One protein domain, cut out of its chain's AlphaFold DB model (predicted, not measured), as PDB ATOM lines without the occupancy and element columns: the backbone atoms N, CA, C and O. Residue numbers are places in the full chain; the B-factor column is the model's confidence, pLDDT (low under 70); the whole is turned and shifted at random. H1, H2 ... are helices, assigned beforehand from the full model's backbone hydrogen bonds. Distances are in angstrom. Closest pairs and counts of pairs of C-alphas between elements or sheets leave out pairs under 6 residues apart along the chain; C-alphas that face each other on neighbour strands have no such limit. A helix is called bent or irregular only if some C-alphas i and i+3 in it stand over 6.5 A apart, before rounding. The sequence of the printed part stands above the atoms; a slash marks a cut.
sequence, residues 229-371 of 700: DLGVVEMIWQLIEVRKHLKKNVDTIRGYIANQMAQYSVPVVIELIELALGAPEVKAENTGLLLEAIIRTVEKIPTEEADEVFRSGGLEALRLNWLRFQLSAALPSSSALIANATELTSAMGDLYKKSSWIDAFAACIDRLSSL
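AT A GLANCE: This is residues 229 to 371 of the 700 residues of the protein "Nck-associated protein 1" of Blyttiomyces helicus (UniProt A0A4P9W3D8). Four helical pieces, H2b, H4, H6 and H7, form a bundle that runs up and down, each against the one before it in the chain, and each touches two others round a ring. From this body H2a, the other arm of the bent helix H2, runs on beside part of H7 to a corner from which H1 and H8 lead off as an antiparallel pair; at the far end of H1 from that corner, residues 229 to 235, of which 231 to 235 belong to H1, stick out. The short H3 sits at the opposite end of the long axis, and the short H5 at the end of H7. The printed part has 143 residues with eight named helices, H1 to H8 in order, and no named strand: all helix. It is loose, with a radius of gyration of the C-alphas of 18.2 A, and elongated, spanning 60 by 39 by 23 A.

HOW THE PARTS SIT: H1, residues 231 to 248, touches H8, residues 361 to 369, with its residues 239 to 247 alone; they run opposite ways at a shallow tilt of 6 degrees, and their closest C-alphas, Leu 239 and Ser 369, are 6.7 A apart. H2, residues 250 to 277, was assigned as one helix by its hydrogen bonds but is bent, with C-alphas 263 and 266 6.8 A apart; its arms H2a, residues 250 to 263, and H2b, residues 266 to 277, stand at a steep tilt of 47 degrees. H2a touches residues 351 to 358 of H7, residues 341 to 359, closest at the C-alphas of Arg 254 and Ile 358, 5.3 A. H2b touches H7 at a steep tilt of 42 degrees, closest at Leu 272 and Leu 344, C-alphas 5.7 A apart. H3, residues 280 to 284, is close to but not clearly touching H4, residues 286 to 298, with the C-alphas of Val 282 and Gly 288 closest, 5.2 A. H4 touches H2b, closest at the C-alphas of Ile 270 and Ile 295, 6.3 A, and H6, residues 314 to 330, closest at those of Ile 294 and Leu 318, 5.8 A. H5, residues 306 to 311, only just touches H7, with 3 pairs of C-alphas within 8 A, the closest Phe 310 and Asp 359, 6.1 A. H6 and H7 form a helical hairpin at 26 degrees, closest at the C-alphas of Arg 319 and Tyr 352, 5.8 A. H2b and H6 are apart, as are H4 and H7. Every O i to N i+4 pair is within hydrogen-bond range in H1, H2a, H2b, H3, H4, H5, H6 and H8; in H7, 13 of 15 are.

IN THESE COORDINATES: H1 begins at C-alpha 231, (-3.008, -47.049, -2.223), and is 25.8 A long. H2a is 20.0 A, H2b 16.4 A, H4 18.6 A, H6 24.2 A and H7 26.4 A long, the last from C-alpha 341 at (-33.432, -44.837, 30.860). H3, H5 and H8 are shorter; H8 ends at C-alpha 369, (-7.328, -38.268, 11.817).

THE WHOLE: The C-alphas farthest apart, of Leu 230 and Pro 280, are 62.1 A apart. The printed part has no cut and no long link. The mean pLDDT of the printed part is 92.3, and no printed residue is under 70.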
ATOM      1  N   ASP A 229       0.365 -52.737  -0.436       93.75
ATOM      2  CA  ASP A 229      -0.833 -51.999  -0.851       93.75
ATOM      3  C   ASP A 229      -0.514 -50.505  -0.914       93.75
ATOM      4  O   ASP A 229      -0.693 -49.766   0.052       93.75
ATOM      5  N   LEU A 230      -0.027 -50.054  -2.068       94.81
ATOM      6  CA  LEU A 230       0.441 -48.676  -2.238       94.81
ATOM      7  C   LEU A 230      -0.667 -47.634  -2.151       94.81
ATOM      8  O   LEU A 230      -0.393 -46.485  -1.819       94.81
ATOM      9  N   GLY A 231      -1.927 -48.013  -2.375       95.19
ATOM     10  CA  GLY A 231      -3.008 -47.049  -2.223       95.19
ATOM     11  C   GLY A 231      -3.234 -46.639  -0.762       95.19
ATOM     12  O   GLY A 231      -3.927 -45.657  -0.519       95.19
ATOM     13  N   VAL A 232      -2.616 -47.301   0.227       97.12
ATOM     14  CA  VAL A 232      -2.575 -46.765   1.599       97.12
ATOM     15  C   VAL A 232      -1.937 -45.367   1.645       97.12
ATOM     16  O   VAL A 232      -2.378 -44.531   2.428       97.12
ATOM     17  N   VAL A 233      -0.970 -45.076   0.764       97.38
ATOM     18  CA  VAL A 233      -0.325 -43.756   0.648       97.38
ATOM     19  C   VAL A 233      -1.318 -42.711   0.129       97.38
ATOM     20  O   VAL A 233      -1.429 -41.626   0.702       97.38
ATOM     21  N   GLU A 234      -2.107 -43.057  -0.896       97.38
ATOM     22  CA  GLU A 234      -3.221 -42.222  -1.367       97.38
ATOM     23  C   GLU A 234      -4.227 -41.959  -0.240       97.38
ATOM     24  O   GLU A 234      -4.644 -40.823  -0.041       97.38
ATOM     25  N   MET A 235      -4.580 -42.976   0.546       98.00
ATOM     26  CA  MET A 235      -5.548 -42.832   1.637       98.00
ATOM     27  C   MET A 235      -5.035 -41.929   2.771       98.00
ATOM     28  O   MET A 235      -5.808 -41.138   3.313       98.00
ATOM     29  N   ILE A 236      -3.736 -41.993   3.097       98.44
ATOM     30  CA  ILE A 236      -3.083 -41.055   4.027       98.44
ATOM     31  C   ILE A 236      -3.190 -39.623   3.493       98.44
ATOM     32  O   ILE A 236      -3.604 -38.725   4.227       98.44
ATOM     33  N   TRP A 237      -2.864 -39.412   2.212       97.88
ATOM     34  CA  TRP A 237      -2.986 -38.099   1.574       97.88
ATOM     35  C   TRP A 237      -4.431 -37.587   1.642       97.88
ATOM     36  O   TRP A 237      -4.666 -36.472   2.102       97.88
ATOM     37  N   GLN A 238      -5.412 -38.422   1.291       98.12
ATOM     38  CA  GLN A 238      -6.825 -38.047   1.321       98.12
ATOM     39  C   GLN A 238      -7.297 -37.664   2.730       98.12
ATOM     40  O   GLN A 238      -8.003 -36.670   2.894       98.12
ATOM     41  N   LEU A 239      -6.899 -38.424   3.757       98.25
ATOM     42  CA  LEU A 239      -7.241 -38.132   5.152       98.25
ATOM     43  C   LEU A 239      -6.692 -36.768   5.600       98.25
ATOM     44  O   LEU A 239      -7.412 -35.999   6.243       98.25
ATOM     45  N   ILE A 240      -5.447 -36.454   5.231       97.00
ATOM     46  CA  ILE A 240      -4.815 -35.158   5.514       97.00
ATOM     47  C   ILE A 240      -5.558 -34.022   4.797       97.00
ATOM     48  O   ILE A 240      -5.836 -32.993   5.414       97.00
ATOM     49  N   GLU A 241      -5.935 -34.198   3.532       96.50
ATOM     50  CA  GLU A 241      -6.659 -33.170   2.776       96.50
ATOM     51  C   GLU A 241      -8.071 -32.924   3.327       96.50
ATOM     52  O   GLU A 241      -8.452 -31.771   3.545       96.50
ATOM     53  N   VAL A 242      -8.830 -33.976   3.663       97.38
ATOM     54  CA  VAL A 242     -10.152 -33.809   4.297       97.38
ATOM     55  C   VAL A 242     -10.002 -33.066   5.626       97.38
ATOM     56  O   VAL A 242     -10.742 -32.117   5.894       97.38
ATOM     57  N   ARG A 243      -8.993 -33.417   6.433       96.38
ATOM     58  CA  ARG A 243      -8.689 -32.712   7.686       96.38
ATOM     59  C   ARG A 243      -8.422 -31.222   7.461       96.38
ATOM     60  O   ARG A 243      -8.945 -30.406   8.223       96.38
ATOM     61  N   LYS A 244      -7.641 -30.851   6.440       94.56
ATOM     62  CA  LYS A 244      -7.375 -29.441   6.089       94.56
ATOM     63  C   LYS A 244      -8.670 -28.700   5.743       94.56
ATOM     64  O   LYS A 244      -8.895 -27.604   6.253       94.56
ATOM     65  N   HIS A 245      -9.550 -29.311   4.947       95.19
ATOM     66  CA  HIS A 245     -10.850 -28.728   4.606       95.19
ATOM     67  C   HIS A 245     -11.748 -28.511   5.831       95.19
ATOM     68  O   HIS A 245     -12.347 -27.442   5.955       95.19
ATOM     69  N   LEU A 246     -11.810 -29.471   6.759       96.25
ATOM     70  CA  LEU A 246     -12.585 -29.309   7.995       96.25
ATOM     71  C   LEU A 246     -12.010 -28.206   8.890       96.25
ATOM     72  O   LEU A 246     -12.762 -27.366   9.375       96.25
ATOM     73  N   LYS A 247     -10.680 -28.153   9.055       94.69
ATOM     74  CA  LYS A 247     -10.001 -27.097   9.828       94.69
ATOM     75  C   LYS A 247     -10.203 -25.697   9.237       94.69
ATOM     76  O   LYS A 247     -10.219 -24.726   9.984       94.69
ATOM     77  N   LYS A 248     -10.390 -25.580   7.920       95.56
ATOM     78  CA  LYS A 248     -10.684 -24.299   7.260       95.56
ATOM     79  C   LYS A 248     -12.123 -23.812   7.490       95.56
ATOM     80  O   LYS A 248     -12.367 -22.616   7.406       95.56
ATOM     81  N   ASN A 249     -13.063 -24.715   7.775       96.00
ATOM     82  CA  ASN A 249     -14.501 -24.421   7.860       96.00
ATOM     83  C   ASN A 249     -15.079 -24.632   9.273       96.00
ATOM     84  O   ASN A 249     -16.270 -24.905   9.420       96.00
ATOM     85  N   VAL A 250     -14.239 -24.535  10.309       95.81
ATOM     86  CA  VAL A 250     -14.595 -24.852  11.704       95.81
ATOM     87  C   VAL A 250     -15.836 -24.093  12.161       95.81
ATOM     88  O   VAL A 250     -16.774 -24.715  12.652       95.81
ATOM     89  N   ASP A 251     -15.865 -22.775  11.974       94.94
ATOM     90  CA  ASP A 251     -16.947 -21.934  12.494       94.94
ATOM     91  C   ASP A 251     -18.281 -22.237  11.807       94.94
ATOM     92  O   ASP A 251     -19.309 -22.366  12.470       94.94
ATOM     93  N   THR A 252     -18.257 -22.471  10.493       96.25
ATOM     94  CA  THR A 252     -19.453 -22.848   9.736       96.25
ATOM     95  C   THR A 252     -20.011 -24.196  10.186       96.25
ATOM     96  O   THR A 252     -21.218 -24.337  10.381       96.25
ATOM     97  N   ILE A 253     -19.136 -25.186  10.395       96.81
ATOM     98  CA  ILE A 253     -19.545 -26.512  10.868       96.81
ATOM     99  C   ILE A 253     -20.095 -26.421  12.297       96.81
ATOM    100  O   ILE A 253     -21.144 -26.994  12.587       96.81
ATOM    101  N   ARG A 254     -19.423 -25.680  13.188       95.50
ATOM    102  CA  ARG A 254     -19.874 -25.467  14.570       95.50
ATOM    103  C   ARG A 254     -21.246 -24.815  14.624       95.50
ATOM    104  O   ARG A 254     -22.116 -25.333  15.316       95.50
ATOM    105  N   GLY A 255     -21.455 -23.740  13.863       94.94
ATOM    106  CA  GLY A 255     -22.748 -23.062  13.782       94.94
ATOM    107  C   GLY A 255     -23.853 -23.994  13.283       94.94
ATOM    108  O   GLY A 255     -24.938 -24.036  13.855       94.94
ATOM    109  N   TYR A 256     -23.560 -24.822  12.275       95.94
ATOM    110  CA  TYR A 256     -24.509 -25.826  11.797       95.94
ATOM    111  C   TYR A 256     -24.865 -26.865  12.872       95.94
ATOM    112  O   TYR A 256     -26.043 -27.152  13.082       95.94
ATOM    113  N   ILE A 257     -23.868 -27.416  13.573       95.19
ATOM    114  CA  ILE A 257     -24.085 -28.414  14.632       95.19
ATOM    115  C   ILE A 257     -24.852 -27.806  15.811       95.19
ATOM    116  O   ILE A 257     -25.764 -28.451  16.323       95.19
ATOM    117  N   ALA A 258     -24.528 -26.575  16.213       94.94
ATOM    118  CA  ALA A 258     -25.233 -25.866  17.277       94.94
ATOM    119  C   ALA A 258     -26.714 -25.658  16.927       94.94
ATOM    120  O   ALA A 258     -27.582 -25.994  17.730       94.94
ATOM    121  N   ASN A 259     -27.010 -25.223  15.697       94.50
ATOM    122  CA  ASN A 259     -28.385 -25.067  15.218       94.50
ATOM    123  C   ASN A 259     -29.144 -26.403  15.199       94.50
ATOM    124  O   ASN A 259     -30.277 -26.480  15.668       94.50
ATOM    125  N   GLN A 260     -28.509 -27.475  14.715       93.88
ATOM    126  CA  GLN A 260     -29.083 -28.825  14.724       93.88
ATOM    127  C   GLN A 260     -29.371 -29.322  16.151       93.88
ATOM    128  O   GLN A 260     -30.428 -29.893  16.419       93.88
ATOM    129  N   MET A 261     -28.447 -29.088  17.087       93.88
ATOM    130  CA  MET A 261     -28.643 -29.434  18.495       93.88
ATOM    131  C   MET A 261     -29.824 -28.674  19.097       93.88
ATOM    132  O   MET A 261     -30.692 -29.307  19.695       93.88
ATOM    133  N   ALA A 262     -29.871 -27.352  18.914       94.56
ATOM    134  CA  ALA A 262     -30.924 -26.490  19.441       94.56
ATOM    135  C   ALA A 262     -32.313 -26.866  18.902       94.56
ATOM    136  O   ALA A 262     -33.279 -26.893  19.659       94.56
ATOM    137  N   GLN A 263     -32.408 -27.196  17.611       94.62
ATOM    138  CA  GLN A 263     -33.684 -27.457  16.949       94.62
ATOM    139  C   GLN A 263     -34.229 -28.872  17.200       94.62
ATOM    140  O   GLN A 263     -35.444 -29.039  17.288       94.62
ATOM    141  N   TYR A 264     -33.360 -29.885  17.309       92.44
ATOM    142  CA  TYR A 264     -33.792 -31.291  17.323       92.44
ATOM    143  C   TYR A 264     -33.380 -32.068  18.575       92.44
ATOM    144  O   TYR A 264     -34.170 -32.850  19.092       92.44
ATOM    145  N   SER A 265     -32.151 -31.898  19.069       93.31
ATOM    146  CA  SER A 265     -31.643 -32.715  20.184       93.31
ATOM    147  C   SER A 265     -32.069 -32.180  21.550       93.31
ATOM    148  O   SER A 265     -32.447 -32.957  22.421       93.31
ATOM    149  N   VAL A 266     -32.014 -30.860  21.734       96.12
ATOM    150  CA  VAL A 266     -32.318 -30.192  23.004       96.12
ATOM    151  C   VAL A 266     -33.762 -30.438  23.467       96.12
ATOM    152  O   VAL A 266     -33.915 -30.887  24.604       96.12
ATOM    153  N   PRO A 267     -34.810 -30.242  22.637       96.56
ATOM    154  CA  PRO A 267     -36.193 -30.429  23.088       96.56
ATOM    155  C   PRO A 267     -36.477 -31.860  23.563       96.56
ATOM    156  O   PRO A 267     -37.069 -32.054  24.620       96.56
ATOM    157  N   VAL A 268     -35.975 -32.856  22.823       95.88
ATOM    158  CA  VAL A 268     -36.136 -34.283  23.156       95.88
ATOM    159  C   VAL A 268     -35.441 -34.623  24.474       95.88
ATOM    160  O   VAL A 268     -35.984 -35.351  25.299       95.88
ATOM    161  N   VAL A 269     -34.235 -34.095  24.695       96.56
ATOM    162  CA  VAL A 269     -33.498 -34.326  25.943       96.56
ATOM    163  C   VAL A 269     -34.222 -33.712  27.140       96.56
ATOM    164  O   VAL A 269     -34.306 -34.370  28.174       96.56
ATOM    165  N   ILE A 270     -34.756 -32.494  27.013       96.69
ATOM    166  CA  ILE A 270     -35.507 -31.840  28.096       96.69
ATOM    167  C   ILE A 270     -36.724 -32.689  28.478       96.69
ATOM    168  O   ILE A 270     -36.836 -33.077  29.638       96.69
ATOM    169  N   GLU A 271     -37.555 -33.074  27.505       96.06
ATOM    170  CA  GLU A 271     -38.753 -33.896  27.738       96.06
ATOM    171  C   GLU A 271     -38.415 -35.216  28.455       96.06
ATOM    172  O   GLU A 271     -39.061 -35.605  29.432       96.06
ATOM    173  N   LEU A 272     -37.354 -35.900  28.013       95.56
ATOM    174  CA  LEU A 272     -36.929 -37.163  28.613       95.56
ATOM    175  C   LEU A 272     -36.396 -36.981  30.041       95.56
ATOM    176  O   LEU A 272     -36.628 -37.845  30.891       95.56
ATOM    177  N   ILE A 273     -35.687 -35.890  30.334       94.50
ATOM    178  CA  ILE A 273     -35.208 -35.641  31.697       94.50
ATOM    179  C   ILE A 273     -36.368 -35.241  32.614       94.50
ATOM    180  O   ILE A 273     -36.430 -35.722  33.745       94.50
ATOM    181  N   GLU A 274     -37.307 -34.421  32.147       93.81
ATOM    182  CA  GLU A 274     -38.502 -34.058  32.914       93.81
ATOM    183  C   GLU A 274     -39.335 -35.292  33.277       93.81
ATOM    184  O   GLU A 274     -39.769 -35.427  34.424       93.81
ATOM    185  N   LEU A 275     -39.479 -36.240  32.343       92.19
ATOM    186  CA  LEU A 275     -40.126 -37.525  32.603       92.19
ATOM    187  C   LEU A 275     -39.389 -38.328  33.687       92.19
ATOM    188  O   LEU A 275     -40.026 -38.844  34.607       92.19
ATOM    189  N   ALA A 276     -38.055 -38.393  33.627       89.88
ATOM    190  CA  ALA A 276     -37.242 -39.068  34.643       89.88
ATOM    191  C   ALA A 276     -37.364 -38.398  36.026       89.88
ATOM    192  O   ALA A 276     -37.480 -39.080  37.044       89.88
ATOM    193  N   LEU A 277     -37.403 -37.063  36.066       90.88
ATOM    194  CA  LEU A 277     -37.618 -36.263  37.275       90.88
ATOM    195  C   LEU A 277     -39.072 -36.309  37.780       90.88
ATOM    196  O   LEU A 277     -39.358 -35.845  38.884       90.88
ATOM    197  N   GLY A 278     -40.019 -36.849  37.013       86.31
ATOM    198  CA  GLY A 278     -41.403 -37.041  37.451       86.31
ATOM    199  C   GLY A 278     -41.524 -37.963  38.672       86.31
ATOM    200  O   GLY A 278     -42.432 -37.791  39.484       86.31
ATOM    201  N   ALA A 279     -40.576 -38.889  38.844       83.56
ATOM    202  CA  ALA A 279     -40.529 -39.809  39.975       83.56
ATOM    203  C   ALA A 279     -39.956 -39.129  41.245       83.56
ATOM    204  O   ALA A 279     -38.814 -38.659  41.226       83.56
ATOM    205  N   PRO A 280     -40.689 -39.112  42.381       77.81
ATOM    206  CA  PRO A 280     -40.224 -38.491  43.630       77.81
ATOM    207  C   PRO A 280     -38.914 -39.086  44.162       77.81
ATOM    208  O   PRO A 280     -38.086 -38.373  44.723       77.81
ATOM    209  N   GLU A 281     -38.725 -40.386  43.946       79.00
ATOM    210  CA  GLU A 281     -37.538 -41.146  44.350       79.00
ATOM    211  C   GLU A 281     -36.281 -40.663  43.613       79.00
ATOM    212  O   GLU A 281     -35.243 -40.466  44.235       79.00
ATOM    213  N   VAL A 282     -36.391 -40.371  42.310       78.81
ATOM    214  CA  VAL A 282     -35.283 -39.836  41.499       78.81
ATOM    215  C   VAL A 282     -34.918 -38.423  41.954       78.81
ATOM    216  O   VAL A 282     -33.741 -38.098  42.092       78.81
ATOM    217  N   LYS A 283     -35.922 -37.578  42.222       76.94
ATOM    218  CA  LYS A 283     -35.720 -36.187  42.666       76.94
ATOM    219  C   LYS A 283     -34.991 -36.072  44.005       76.94
ATOM    220  O   LYS A 283     -34.234 -35.128  44.197       76.94
ATOM    221  N   ALA A 284     -35.236 -37.001  44.927       73.56
ATOM    222  CA  ALA A 284     -34.636 -36.985  46.261       73.56
ATOM    223  C   ALA A 284     -33.186 -37.509  46.289       73.56
ATOM    224  O   ALA A 284     -32.476 -37.310  47.276       73.56
ATOM    225  N   GLU A 285     -32.741 -38.181  45.226       82.06
ATOM    226  CA  GLU A 285     -31.399 -38.744  45.107       82.06
ATOM    227  C   GLU A 285     -30.414 -37.785  44.406       82.06
ATOM    228  O   GLU A 285     -30.780 -36.830  43.717       82.06
ATOM    229  N   ASN A 286     -29.113 -38.086  44.514       84.19
ATOM    230  CA  ASN A 286     -28.059 -37.380  43.768       84.19
ATOM    231  C   ASN A 286     -28.276 -37.422  42.243       84.19
ATOM    232  O   ASN A 286     -27.801 -36.544  41.523       84.19
ATOM    233  N   THR A 287     -28.971 -38.450  41.749       86.62
ATOM    234  CA  THR A 287     -29.350 -38.610  40.342       86.62
ATOM    235  C   THR A 287     -30.267 -37.473  39.882       86.62
ATOM    236  O   THR A 287     -30.014 -36.905  38.821       86.62
ATOM    237  N   GLY A 288     -31.238 -37.056  40.702       89.81
ATOM    238  CA  GLY A 288     -32.111 -35.907  40.440       89.81
ATOM    239  C   GLY A 288     -31.356 -34.581  40.348       89.81
ATOM    240  O   GLY A 288     -31.512 -33.856  39.368       89.81
ATOM    241  N   LEU A 289     -30.451 -34.302  41.295       91.44
ATOM    242  CA  LEU A 289     -29.620 -33.086  41.273       91.44
ATOM    243  C   LEU A 289     -28.758 -32.980  40.003       91.44
ATOM    244  O   LEU A 289     -28.585 -31.895  39.444       91.44
ATOM    245  N   LEU A 290     -28.209 -34.106  39.535       93.75
ATOM    246  CA  LEU A 290     -27.423 -34.154  38.299       93.75
ATOM    247  C   LEU A 290     -28.293 -33.897  37.066       93.75
ATOM    248  O   LEU A 290     -27.873 -33.155  36.179       93.75
ATOM    249  N   LEU A 291     -29.495 -34.475  37.018       94.44
ATOM    250  CA  LEU A 291     -30.458 -34.252  35.941       94.44
ATOM    251  C   LEU A 291     -30.926 -32.789  35.876       94.44
ATOM    252  O   LEU A 291     -30.958 -32.212  34.791       94.44
ATOM    253  N   GLU A 292     -31.188 -32.153  37.020       94.25
ATOM    254  CA  GLU A 292     -31.503 -30.720  37.076       94.25
ATOM    255  C   GLU A 292     -30.340 -29.852  36.573       94.25
ATOM    256  O   GLU A 292     -30.547 -28.903  35.818       94.25
ATOM    257  N   ALA A 293     -29.099 -30.177  36.950       94.12
ATOM    258  CA  ALA A 293     -27.920 -29.456  36.467       94.12
ATOM    259  C   ALA A 293     -27.720 -29.609  34.946       94.12
ATOM    260  O   ALA A 293     -27.290 -28.666  34.274       94.12
ATOM    261  N   ILE A 294     -28.037 -30.789  34.404       96.00
ATOM    262  CA  ILE A 294     -28.024 -31.060  32.963       96.00
ATOM    263  C   ILE A 294     -29.082 -30.202  32.259       96.00
ATOM    264  O   ILE A 294     -28.714 -29.468  31.342       96.00
ATOM    265  N   ILE A 295     -30.343 -30.216  32.718       95.94
ATOM    266  CA  ILE A 295     -31.427 -29.390  32.150       95.94
ATOM    267  C   ILE A 295     -31.029 -27.914  32.114       95.94
ATOM    268  O   ILE A 295     -31.044 -27.317  31.043       95.94
ATOM    269  N   ARG A 296     -30.559 -27.348  33.236       94.12
ATOM    270  CA  ARG A 296     -30.174 -25.924  33.321       94.12
ATOM    271  C   ARG A 296     -29.120 -25.514  32.293       94.12
ATOM    272  O   ARG A 296     -29.049 -24.353  31.901       94.12
ATOM    273  N   THR A 297     -28.255 -26.447  31.900       95.00
ATOM    274  CA  THR A 297     -27.241 -26.198  30.868       95.00
ATOM    275  C   THR A 297     -27.843 -26.328  29.470       95.00
ATOM    276  O   THR A 297     -27.559 -25.519  28.592       95.00
ATOM    277  N   VAL A 298     -28.681 -27.346  29.266       95.50
ATOM    278  CA  VAL A 298     -29.323 -27.684  27.990       95.50
ATOM    279  C   VAL A 298     -30.320 -26.605  27.553       95.50
ATOM    280  O   VAL A 298     -30.326 -26.233  26.381       95.50
ATOM    281  N   GLU A 299     -31.089 -26.039  28.484       95.69
ATOM    282  CA  GLU A 299     -32.072 -24.968  28.240       95.69
ATOM    283  C   GLU A 299     -31.455 -23.678  27.695       95.69
ATOM    284  O   GLU A 299     -32.128 -22.920  27.002       95.69
ATOM    285  N   LYS A 300     -30.171 -23.432  27.967       94.62
ATOM    286  CA  LYS A 300     -29.457 -22.236  27.501       94.62
ATOM    287  C   LYS A 300     -28.934 -22.366  26.070       94.62
ATOM    288  O   LYS A 300     -28.715 -21.352  25.414       94.62
ATOM    289  N   ILE A 301     -28.762 -23.591  25.561       93.56
ATOM    290  CA  ILE A 301     -28.245 -23.872  24.208       93.56
ATOM    291  C   ILE A 301     -29.078 -23.229  23.077       93.56
ATOM    292  O   ILE A 301     -28.468 -22.739  22.132       93.56
ATOM    293  N   PRO A 302     -30.426 -23.219  23.105       92.75
ATOM    294  CA  PRO A 302     -31.229 -22.575  22.063       92.75
ATOM    295  C   PRO A 302     -31.397 -21.057  22.253       92.75
ATOM    296  O   PRO A 302     -32.059 -20.420  21.437       92.75
ATOM    297  N   THR A 303     -30.854 -20.478  23.327       93.75
ATOM    298  CA  THR A 303     -31.028 -19.056  23.672       93.75
ATOM    299  C   THR A 303     -29.835 -18.211  23.229       93.75
ATOM    300  O   THR A 303     -28.795 -18.736  22.836       93.75
ATOM    301  N   GLU A 304     -29.946 -16.889  23.358       90.44
ATOM    302  CA  GLU A 304     -28.826 -15.964  23.129       90.44
ATOM    303  C   GLU A 304     -27.639 -16.208  24.090       90.44
ATOM    304  O   GLU A 304     -26.515 -15.804  23.797       90.44
ATOM    305  N   GLU A 305     -27.843 -16.928  25.202       90.25
ATOM    306  CA  GLU A 305     -26.787 -17.301  26.156       90.25
ATOM    307  C   GLU A 305     -25.893 -18.462  25.670       90.25
ATOM    308  O   GLU A 305     -24.909 -18.806  26.332       90.25
ATOM    309  N   ALA A 306     -26.193 -19.085  24.523       90.88
ATOM    310  CA  ALA A 306     -25.466 -20.254  24.021       90.88
ATOM    311  C   ALA A 306     -23.954 -20.007  23.886       90.88
ATOM    312  O   ALA A 306     -23.138 -20.815  24.338       90.88
ATOM    313  N   ASP A 307     -23.569 -18.850  23.345       89.44
ATOM    314  CA  ASP A 307     -22.164 -18.482  23.162       89.44
ATOM    315  C   ASP A 307     -21.416 -18.306  24.490       89.44
ATOM    316  O   ASP A 307     -20.198 -18.502  24.558       89.44
ATOM    317  N   GLU A 308     -22.113 -17.919  25.560       91.12
ATOM    318  CA  GLU A 308     -21.542 -17.864  26.905       91.12
ATOM    319  C   GLU A 308     -21.355 -19.274  27.473       91.12
ATOM    320  O   GLU A 308     -20.281 -19.588  27.990       91.12
ATOM    321  N   VAL A 309     -22.342 -20.160  27.305       91.25
ATOM    322  CA  VAL A 309     -22.243 -21.576  27.707       91.25
ATOM    323  C   VAL A 309     -21.065 -22.263  27.014       91.25
ATOM    324  O   VAL A 309     -20.317 -23.010  27.648       91.25
ATOM    325  N   PHE A 310     -20.858 -21.996  25.724       91.62
ATOM    326  CA  PHE A 310     -19.776 -22.609  24.953       91.62
ATOM    327  C   PHE A 310     -18.398 -22.112  25.401       91.62
ATOM    328  O   PHE A 310     -17.470 -22.912  25.525       91.62
ATOM    329  N   ARG A 311     -18.257 -20.812  25.691       89.31
ATOM    330  CA  ARG A 311     -16.983 -20.211  26.126       89.31
ATOM    331  C   ARG A 311     -16.639 -20.483  27.591       89.31
ATOM    332  O   ARG A 311     -15.461 -20.532  27.926       89.31
ATOM    333  N   SER A 312     -17.638 -20.664  28.451       92.00
ATOM    334  CA  SER A 312     -17.461 -20.897  29.895       92.00
ATOM    335  C   SER A 312     -17.191 -22.361  30.273       92.00
ATOM    336  O   SER A 312     -17.070 -22.673  31.455       92.00
ATOM    337  N   GLY A 313     -17.095 -23.271  29.296       92.94
ATOM    338  CA  GLY A 313     -16.915 -24.706  29.550       92.94
ATOM    339  C   GLY A 313     -18.203 -25.429  29.965       92.94
ATOM    340  O   GLY A 313     -18.152 -26.546  30.480       92.94
ATOM    341  N   GLY A 314     -19.374 -24.828  29.727       95.12
ATOM    342  CA  GLY A 314     -20.666 -25.415  30.084       95.12
ATOM    343  C   GLY A 314     -20.941 -26.751  29.385       95.12
ATOM    344  O   GLY A 314     -21.467 -27.671  30.006       95.12
ATOM    345  N   LEU A 315     -20.518 -26.913  28.126       95.88
ATOM    346  CA  LEU A 315     -20.666 -28.185  27.400       95.88
ATOM    347  C   LEU A 315     -19.747 -29.294  27.937       95.88
ATOM    348  O   LEU A 315     -20.137 -30.463  27.962       95.88
ATOM    349  N   GLU A 316     -18.553 -28.956  28.418       95.81
ATOM    350  CA  GLU A 316     -17.688 -29.911  29.110       95.81
ATOM    351  C   GLU A 316     -18.302 -30.345  30.445       95.81
ATOM    352  O   GLU A 316     -18.373 -31.543  30.736       95.81
ATOM    353  N   ALA A 317     -18.832 -29.390  31.214       95.25
ATOM    354  CA  ALA A 317     -19.545 -29.667  32.456       95.25
ATOM    355  C   ALA A 317     -20.789 -30.544  32.224       95.25
ATOM    356  O   ALA A 317     -21.003 -31.502  32.967       95.25
ATOM    357  N   LEU A 318     -21.559 -30.281  31.161       96.25
ATOM    358  CA  LEU A 318     -22.690 -31.105  30.721       96.25
ATOM    359  C   LEU A 318     -22.263 -32.560  30.499       96.25
ATOM    360  O   LEU A 318     -22.855 -33.482  31.065       96.25
ATOM    361  N   ARG A 319     -21.203 -32.772  29.708       96.69
ATOM    362  CA  ARG A 319     -20.659 -34.107  29.420       96.69
ATOM    363  C   ARG A 319     -20.186 -34.821  30.686       96.69
ATOM    364  O   ARG A 319     -20.441 -36.015  30.847       96.69
ATOM    365  N   LEU A 320     -19.536 -34.108  31.603       96.56
ATOM    366  CA  LEU A 320     -19.071 -34.669  32.870       96.56
ATOM    367  C   LEU A 320     -20.230 -35.016  33.818       96.56
ATOM    368  O   LEU A 320     -20.207 -36.070  34.453       96.56
ATOM    369  N   ASN A 321     -21.255 -34.167  33.900       96.31
ATOM    370  CA  ASN A 321     -22.451 -34.431  34.700       96.31
ATOM    371  C   ASN A 321     -23.229 -35.631  34.163       96.31
ATOM    372  O   ASN A 321     -23.686 -36.455  34.952       96.31
ATOM    373  N   TRP A 322     -23.287 -35.800  32.840       96.25
ATOM    374  CA  TRP A 322     -23.861 -36.994  32.228       96.25
ATOM    375  C   TRP A 322     -23.107 -38.274  32.622       96.25
ATOM    376  O   TRP A 322     -23.728 -39.256  33.025       96.25
ATOM    377  N   LEU A 323     -21.769 -38.263  32.605       95.56
ATOM    378  CA  LEU A 323     -20.965 -39.405  33.071       95.56
ATOM    379  C   LEU A 323     -21.184 -39.706  34.562       95.56
ATOM    380  O   LEU A 323     -21.308 -40.867  34.954       95.56
ATOM    381  N   ARG A 324     -21.259 -38.667  35.404       94.25
ATOM    382  CA  ARG A 324     -21.561 -38.807  36.839       94.25
ATOM    383  C   ARG A 324     -22.949 -39.394  37.073       94.25
ATOM    384  O   ARG A 324     -23.108 -40.224  37.967       94.25
ATOM    385  N   PHE A 325     -23.927 -38.987  36.270       93.25
ATOM    386  CA  PHE A 325     -25.281 -39.521  36.325       93.25
ATOM    387  C   PHE A 325     -25.297 -41.006  35.959       93.25
ATOM    388  O   PHE A 325     -25.801 -41.802  36.745       93.25
ATOM    389  N   GLN A 326     -24.669 -41.394  34.840       91.75
ATOM    390  CA  GLN A 326     -24.570 -42.801  34.431       91.75
ATOM    391  C   GLN A 326     -23.954 -43.673  35.526       91.75
ATOM    392  O   GLN A 326     -24.460 -44.754  35.816       91.75
ATOM    393  N   LEU A 327     -22.874 -43.196  36.153       90.31
ATOM    394  CA  LEU A 327     -22.240 -43.912  37.255       90.31
ATOM    395  C   LEU A 327     -23.187 -44.036  38.450       90.31
ATOM    396  O   LEU A 327     -23.341 -45.131  38.978       90.31
ATOM    397  N   SER A 328     -23.825 -42.935  38.852       88.62
ATOM    398  CA  SER A 328     -24.718 -42.902  40.017       88.62
ATOM    399  C   SER A 328     -25.923 -43.825  39.834       88.62
ATOM    400  O   SER A 328     -26.225 -44.601  40.733       88.62
ATOM    401  N   ALA A 329     -26.541 -43.809  38.651       87.31
ATOM    402  CA  ALA A 329     -27.683 -44.653  38.310       87.31
ATOM    403  C   ALA A 329     -27.320 -46.144  38.167       87.31
ATOM    404  O   ALA A 329     -28.163 -47.011  38.366       87.31
ATOM    405  N   ALA A 330     -26.067 -46.465  37.823       84.88
ATOM    406  CA  ALA A 330     -25.600 -47.845  37.670       84.88
ATOM    407  C   ALA A 330     -25.119 -48.492  38.985       84.88
ATOM    408  O   ALA A 330     -24.780 -49.682  38.996       84.88
ATOM    409  N   LEU A 331     -25.023 -47.731  40.082       84.88
ATOM    410  CA  LEU A 331     -24.596 -48.265  41.373       84.88
ATOM    411  C   LEU A 331     -25.701 -49.131  42.001       84.88
ATOM    412  O   LEU A 331     -26.859 -48.726  41.999       84.88
ATOM    413  N   PRO A 332     -25.362 -50.266  42.648       79.69
ATOM    414  CA  PRO A 332     -26.344 -51.094  43.359       79.69
ATOM    415  C   PRO A 332     -27.080 -50.370  44.496       79.69
ATOM    416  O   PRO A 332     -28.105 -50.847  44.963       79.69
ATOM    417  N   SER A 333     -26.525 -49.254  44.975       78.38
ATOM    418  CA  SER A 333     -27.122 -48.391  45.996       78.38
ATOM    419  C   SER A 333     -28.176 -47.424  45.448       78.38
ATOM    420  O   SER A 333     -28.811 -46.743  46.244       78.38
ATOM    421  N   SER A 334     -28.323 -47.315  44.124       78.50
ATOM    422  CA  SER A 334     -29.363 -46.500  43.490       78.50
ATOM    423  C   SER A 334     -30.704 -47.202  43.671       78.50
ATOM    424  O   SER A 334     -30.878 -48.319  43.184       78.50
ATOM    425  N   SER A 335     -31.636 -46.575  44.388       70.38
ATOM    426  CA  SER A 335     -32.968 -47.148  44.616       70.38
ATOM    427  C   SER A 335     -33.971 -46.718  43.546       70.38
ATOM    428  O   SER A 335     -34.930 -47.439  43.279       70.38
ATOM    429  N   ALA A 336     -33.707 -45.588  42.886       71.69
ATOM    430  CA  ALA A 336     -34.597 -45.011  41.898       71.69
ATOM    431  C   ALA A 336     -34.529 -45.723  40.531       71.69
ATOM    432  O   ALA A 336     -33.475 -45.805  39.893       71.69
ATOM    433  N   LEU A 337     -35.684 -46.195  40.053       78.38
ATOM    434  CA  LEU A 337     -35.842 -46.746  38.709       78.38
ATOM    435  C   LEU A 337     -36.124 -45.618  37.706       78.38
ATOM    436  O   LEU A 337     -37.086 -44.867  37.848       78.38
ATOM    437  N   ILE A 338     -35.298 -45.511  36.666       84.50
ATOM    438  CA  ILE A 338     -35.423 -44.457  35.653       84.50
ATOM    439  C   ILE A 338     -36.341 -44.951  34.529       84.50
ATOM    440  O   ILE A 338     -35.943 -45.793  33.724       84.50
ATOM    441  N   ALA A 339     -37.573 -44.435  34.485       81.19
ATOM    442  CA  ALA A 339     -38.662 -44.941  33.639       81.19
ATOM    443  C   ALA A 339     -38.340 -45.016  32.130       81.19
ATOM    444  O   ALA A 339     -38.821 -45.914  31.447       81.19
ATOM    445  N   ASN A 340     -37.508 -44.104  31.622       88.88
ATOM    446  CA  ASN A 340     -37.119 -43.948  30.214       88.88
ATOM    447  C   ASN A 340     -35.588 -43.983  30.024       88.88
ATOM    448  O   ASN A 340     -35.020 -43.248  29.213       88.88
ATOM    449  N   ALA A 341     -34.893 -44.799  30.825       88.50
ATOM    450  CA  ALA A 341     -33.432 -44.837  30.860       88.50
ATOM    451  C   ALA A 341     -32.790 -45.077  29.483       88.50
ATOM    452  O   ALA A 341     -31.754 -44.483  29.176       88.50
ATOM    453  N   THR A 342     -33.385 -45.941  28.658       90.00
ATOM    454  CA  THR A 342     -32.844 -46.330  27.348       90.00
ATOM    455  C   THR A 342     -32.915 -45.172  26.357       90.00
ATOM    456  O   THR A 342     -31.908 -44.818  25.742       90.00
ATOM    457  N   GLU A 343     -34.084 -44.545  26.238       93.75
ATOM    458  CA  GLU A 343     -34.347 -43.408  25.359       93.75
ATOM    459  C   GLU A 343     -33.507 -42.203  25.779       93.75
ATOM    460  O   GLU A 343     -32.826 -41.601  24.947       93.75
ATOM    461  N   LEU A 344     -33.476 -41.908  27.086       93.50
ATOM    462  CA  LEU A 344     -32.651 -40.842  27.647       93.50
ATOM    463  C   LEU A 344     -31.169 -41.083  27.356       93.50
ATOM    464  O   LEU A 344     -30.468 -40.165  26.937       93.50
ATOM    465  N   THR A 345     -30.691 -42.319  27.520       92.12
ATOM    466  CA  THR A 345     -29.293 -42.666  27.238       92.12
ATOM    467  C   THR A 345     -28.945 -42.491  25.765       92.12
ATOM    468  O   THR A 345     -27.848 -42.021  25.456       92.12
ATOM    469  N   SER A 346     -29.866 -42.824  24.858       91.62
ATOM    470  CA  SER A 346     -29.674 -42.612  23.423       91.62
ATOM    471  C   SER A 346     -29.616 -41.120  23.085       91.62
ATOM    472  O   SER A 346     -28.622 -40.663  22.522       91.62
ATOM    473  N   ALA A 347     -30.624 -40.345  23.498       93.75
ATOM    474  CA  ALA A 347     -30.719 -38.916  23.201       93.75
ATOM    475  C   ALA A 347     -29.549 -38.117  23.804       93.75
ATOM    476  O   ALA A 347     -28.905 -37.319  23.119       93.75
ATOM    477  N   MET A 348     -29.204 -38.389  25.068       94.69
ATOM    478  CA  MET A 348     -28.033 -37.793  25.713       94.69
ATOM    479  C   MET A 348     -26.723 -38.260  25.087       94.69
ATOM    480  O   MET A 348     -25.772 -37.487  25.038       94.69
ATOM    481  N   GLY A 349     -26.646 -39.497  24.589       91.94
ATOM    482  CA  GLY A 349     -25.484 -39.995  23.858       91.94
ATOM    483  C   GLY A 349     -25.202 -39.190  22.587       91.94
ATOM    484  O   GLY A 349     -24.041 -38.878  22.304       91.94
ATOM    485  N   ASP A 350     -26.243 -38.806  21.854       90.56
ATOM    486  CA  ASP A 350     -26.109 -38.004  20.637       90.56
ATOM    487  C   ASP A 350     -25.806 -36.537  20.962       90.56
ATOM    488  O   ASP A 350     -24.876 -35.961  20.387       90.56
ATOM    489  N   LEU A 351     -26.484 -35.958  21.962       94.50
ATOM    490  CA  LEU A 351     -26.178 -34.611  22.457       94.50
ATOM    491  C   LEU A 351     -24.735 -34.514  22.979       94.50
ATOM    492  O   LEU A 351     -24.010 -33.577  22.638       94.50
ATOM    493  N   TYR A 352     -24.281 -35.505  23.753       94.38
ATOM    494  CA  TYR A 352     -22.913 -35.604  24.268       94.38
ATOM    495  C   TYR A 352     -21.897 -35.528  23.126       94.38
ATOM    496  O   TYR A 352     -20.962 -34.724  23.174       94.38
ATOM    497  N   LYS A 353     -22.088 -36.323  22.065       91.31
ATOM    498  CA  LYS A 353     -21.181 -36.342  20.910       91.31
ATOM    499  C   LYS A 353     -21.225 -35.022  20.144       91.31
ATOM    500  O   LYS A 353     -20.164 -34.474  19.850       91.31
ATOM    501  N   LYS A 354     -22.413 -34.490  19.841       93.44
ATOM    502  CA  LYS A 354     -22.566 -33.225  19.103       93.44
ATOM    503  C   LYS A 354     -21.961 -32.048  19.871       93.44
ATOM    504  O   LYS A 354     -21.225 -31.266  19.277       93.44
ATOM    505  N   SER A 355     -22.127 -32.008  21.196       95.69
ATOM    506  CA  SER A 355     -21.525 -30.969  22.043       95.69
ATOM    507  C   SER A 355     -19.997 -30.918  21.918       95.69
ATOM    508  O   SER A 355     -19.433 -29.833  21.856       95.69
ATOM    509  N   SER A 356     -19.328 -32.075  21.786       95.62
ATOM    510  CA  SER A 356     -17.863 -32.142  21.647       95.62
ATOM    511  C   SER A 356     -17.343 -31.562  20.330       95.62
ATOM    512  O   SER A 356     -16.178 -31.176  20.232       95.62
ATOM    513  N   TRP A 357     -18.191 -31.475  19.304       95.44
ATOM    514  CA  TRP A 357     -17.849 -30.793  18.061       95.44
ATOM    515  C   TRP A 357     -17.968 -29.270  18.174       95.44
ATOM    516  O   TRP A 357     -17.401 -28.563  17.350       95.44
ATOM    517  N   ILE A 358     -18.635 -28.743  19.200       95.06
ATOM    518  CA  ILE A 358     -18.721 -27.301  19.429       95.06
ATOM    519  C   ILE A 358     -17.457 -26.833  20.161       95.06
ATOM    520  O   ILE A 358     -16.617 -26.142  19.583       95.06
ATOM    521  N   ASP A 359     -17.258 -27.278  21.399       94.56
ATOM    522  CA  ASP A 359     -16.187 -26.783  22.271       94.56
ATOM    523  C   ASP A 359     -14.833 -27.485  22.052       94.56
ATOM    524  O   ASP A 359     -13.787 -26.847  22.148       94.56
ATOM    525  N   ALA A 360     -14.828 -28.759  21.650       95.19
ATOM    526  CA  ALA A 360     -13.618 -29.577  21.489       95.19
ATOM    527  C   ALA A 360     -13.322 -29.992  20.029       95.19
ATOM    528  O   ALA A 360     -12.704 -31.032  19.786       95.19
ATOM    529  N   PHE A 361     -13.719 -29.179  19.038       95.75
ATOM    530  CA  PHE A 361     -13.604 -29.508  17.603       95.75
ATOM    531  C   PHE A 361     -12.208 -30.004  17.187       95.75
ATOM    532  O   PHE A 361     -12.092 -31.038  16.530       95.75
ATOM    533  N   ALA A 362     -11.139 -29.305  17.591       94.62
ATOM    534  CA  ALA A 362      -9.767 -29.688  17.252       94.62
ATOM    535  C   ALA A 362      -9.410 -31.086  17.790       94.62
ATOM    536  O   ALA A 362      -8.940 -31.935  17.035       94.62
ATOM    537  N   ALA A 363      -9.737 -31.362  19.057       94.50
ATOM    538  CA  ALA A 363      -9.513 -32.667  19.672       94.50
ATOM    539  C   ALA A 363     -10.344 -33.776  19.000       94.50
ATOM    540  O   ALA A 363      -9.870 -34.901  18.828       94.50
ATOM    541  N   CYS A 364     -11.573 -33.468  18.574       95.81
ATOM    542  CA  CYS A 364     -12.415 -34.394  17.820       95.81
ATOM    543  C   CYS A 364     -11.812 -34.744  16.453       95.81
ATOM    544  O   CYS A 364     -11.746 -35.925  16.106       95.81
ATOM    545  N   ILE A 365     -11.315 -33.750  15.714       95.81
ATOM    546  CA  ILE A 365     -10.603 -33.967  14.451       95.81
ATOM    547  C   ILE A 365      -9.347 -34.810  14.673       95.81
ATOM    548  O   ILE A 365      -9.134 -35.787  13.953       95.81
ATOM    549  N   ASP A 366      -8.537 -34.477  15.674       94.38
ATOM    550  CA  ASP A 366      -7.292 -35.194  15.952       94.38
ATOM    551  C   ASP A 366      -7.571 -36.653  16.332       94.38
ATOM    552  O   ASP A 366      -6.938 -37.564  15.803       94.38
ATOM    553  N   ARG A 367      -8.607 -36.926  17.131       94.19
ATOM    554  CA  ARG A 367      -9.035 -38.299  17.451       94.19
ATOM    555  C   ARG A 367      -9.403 -39.124  16.208       94.19
ATOM    556  O   ARG A 367      -9.193 -40.343  16.200       94.19
ATOM    557  N   LEU A 368      -9.965 -38.494  15.177       95.56
ATOM    558  CA  LEU A 368     -10.416 -39.165  13.952       95.56
ATOM    559  C   LEU A 368      -9.371 -39.196  12.833       95.56
ATOM    560  O   LEU A 368      -9.535 -39.979  11.907       95.56
ATOM    561  N   SER A 369      -8.302 -38.401  12.913       96.06
ATOM    562  CA  SER A 369      -7.328 -38.268  11.817       96.06
ATOM    563  C   SER A 369      -5.861 -38.406  12.207       96.06
ATOM    564  O   SER A 369      -5.036 -38.567  11.316       96.06
ATOM    565  N   SER A 370      -5.524 -38.373  13.499       95.50
ATOM    566  CA  SER A 370      -4.136 -38.439  13.964       95.50
ATOM    567  C   SER A 370      -3.473 -39.741  13.528       95.50
ATOM    568  O   SER A 370      -3.891 -40.831  13.930       95.50
ATOM    569  N   LEU A 371      -2.359 -39.608  12.813       96.81
ATOM    570  CA  LEU A 371      -1.508 -40.714  12.381       96.81
ATOM    571  C   LEU A 371      -0.163 -40.731  13.114       96.81
ATOM    572  O   LEU A 371       0.744 -41.454  12.711       96.81
TER     573      LEU A 371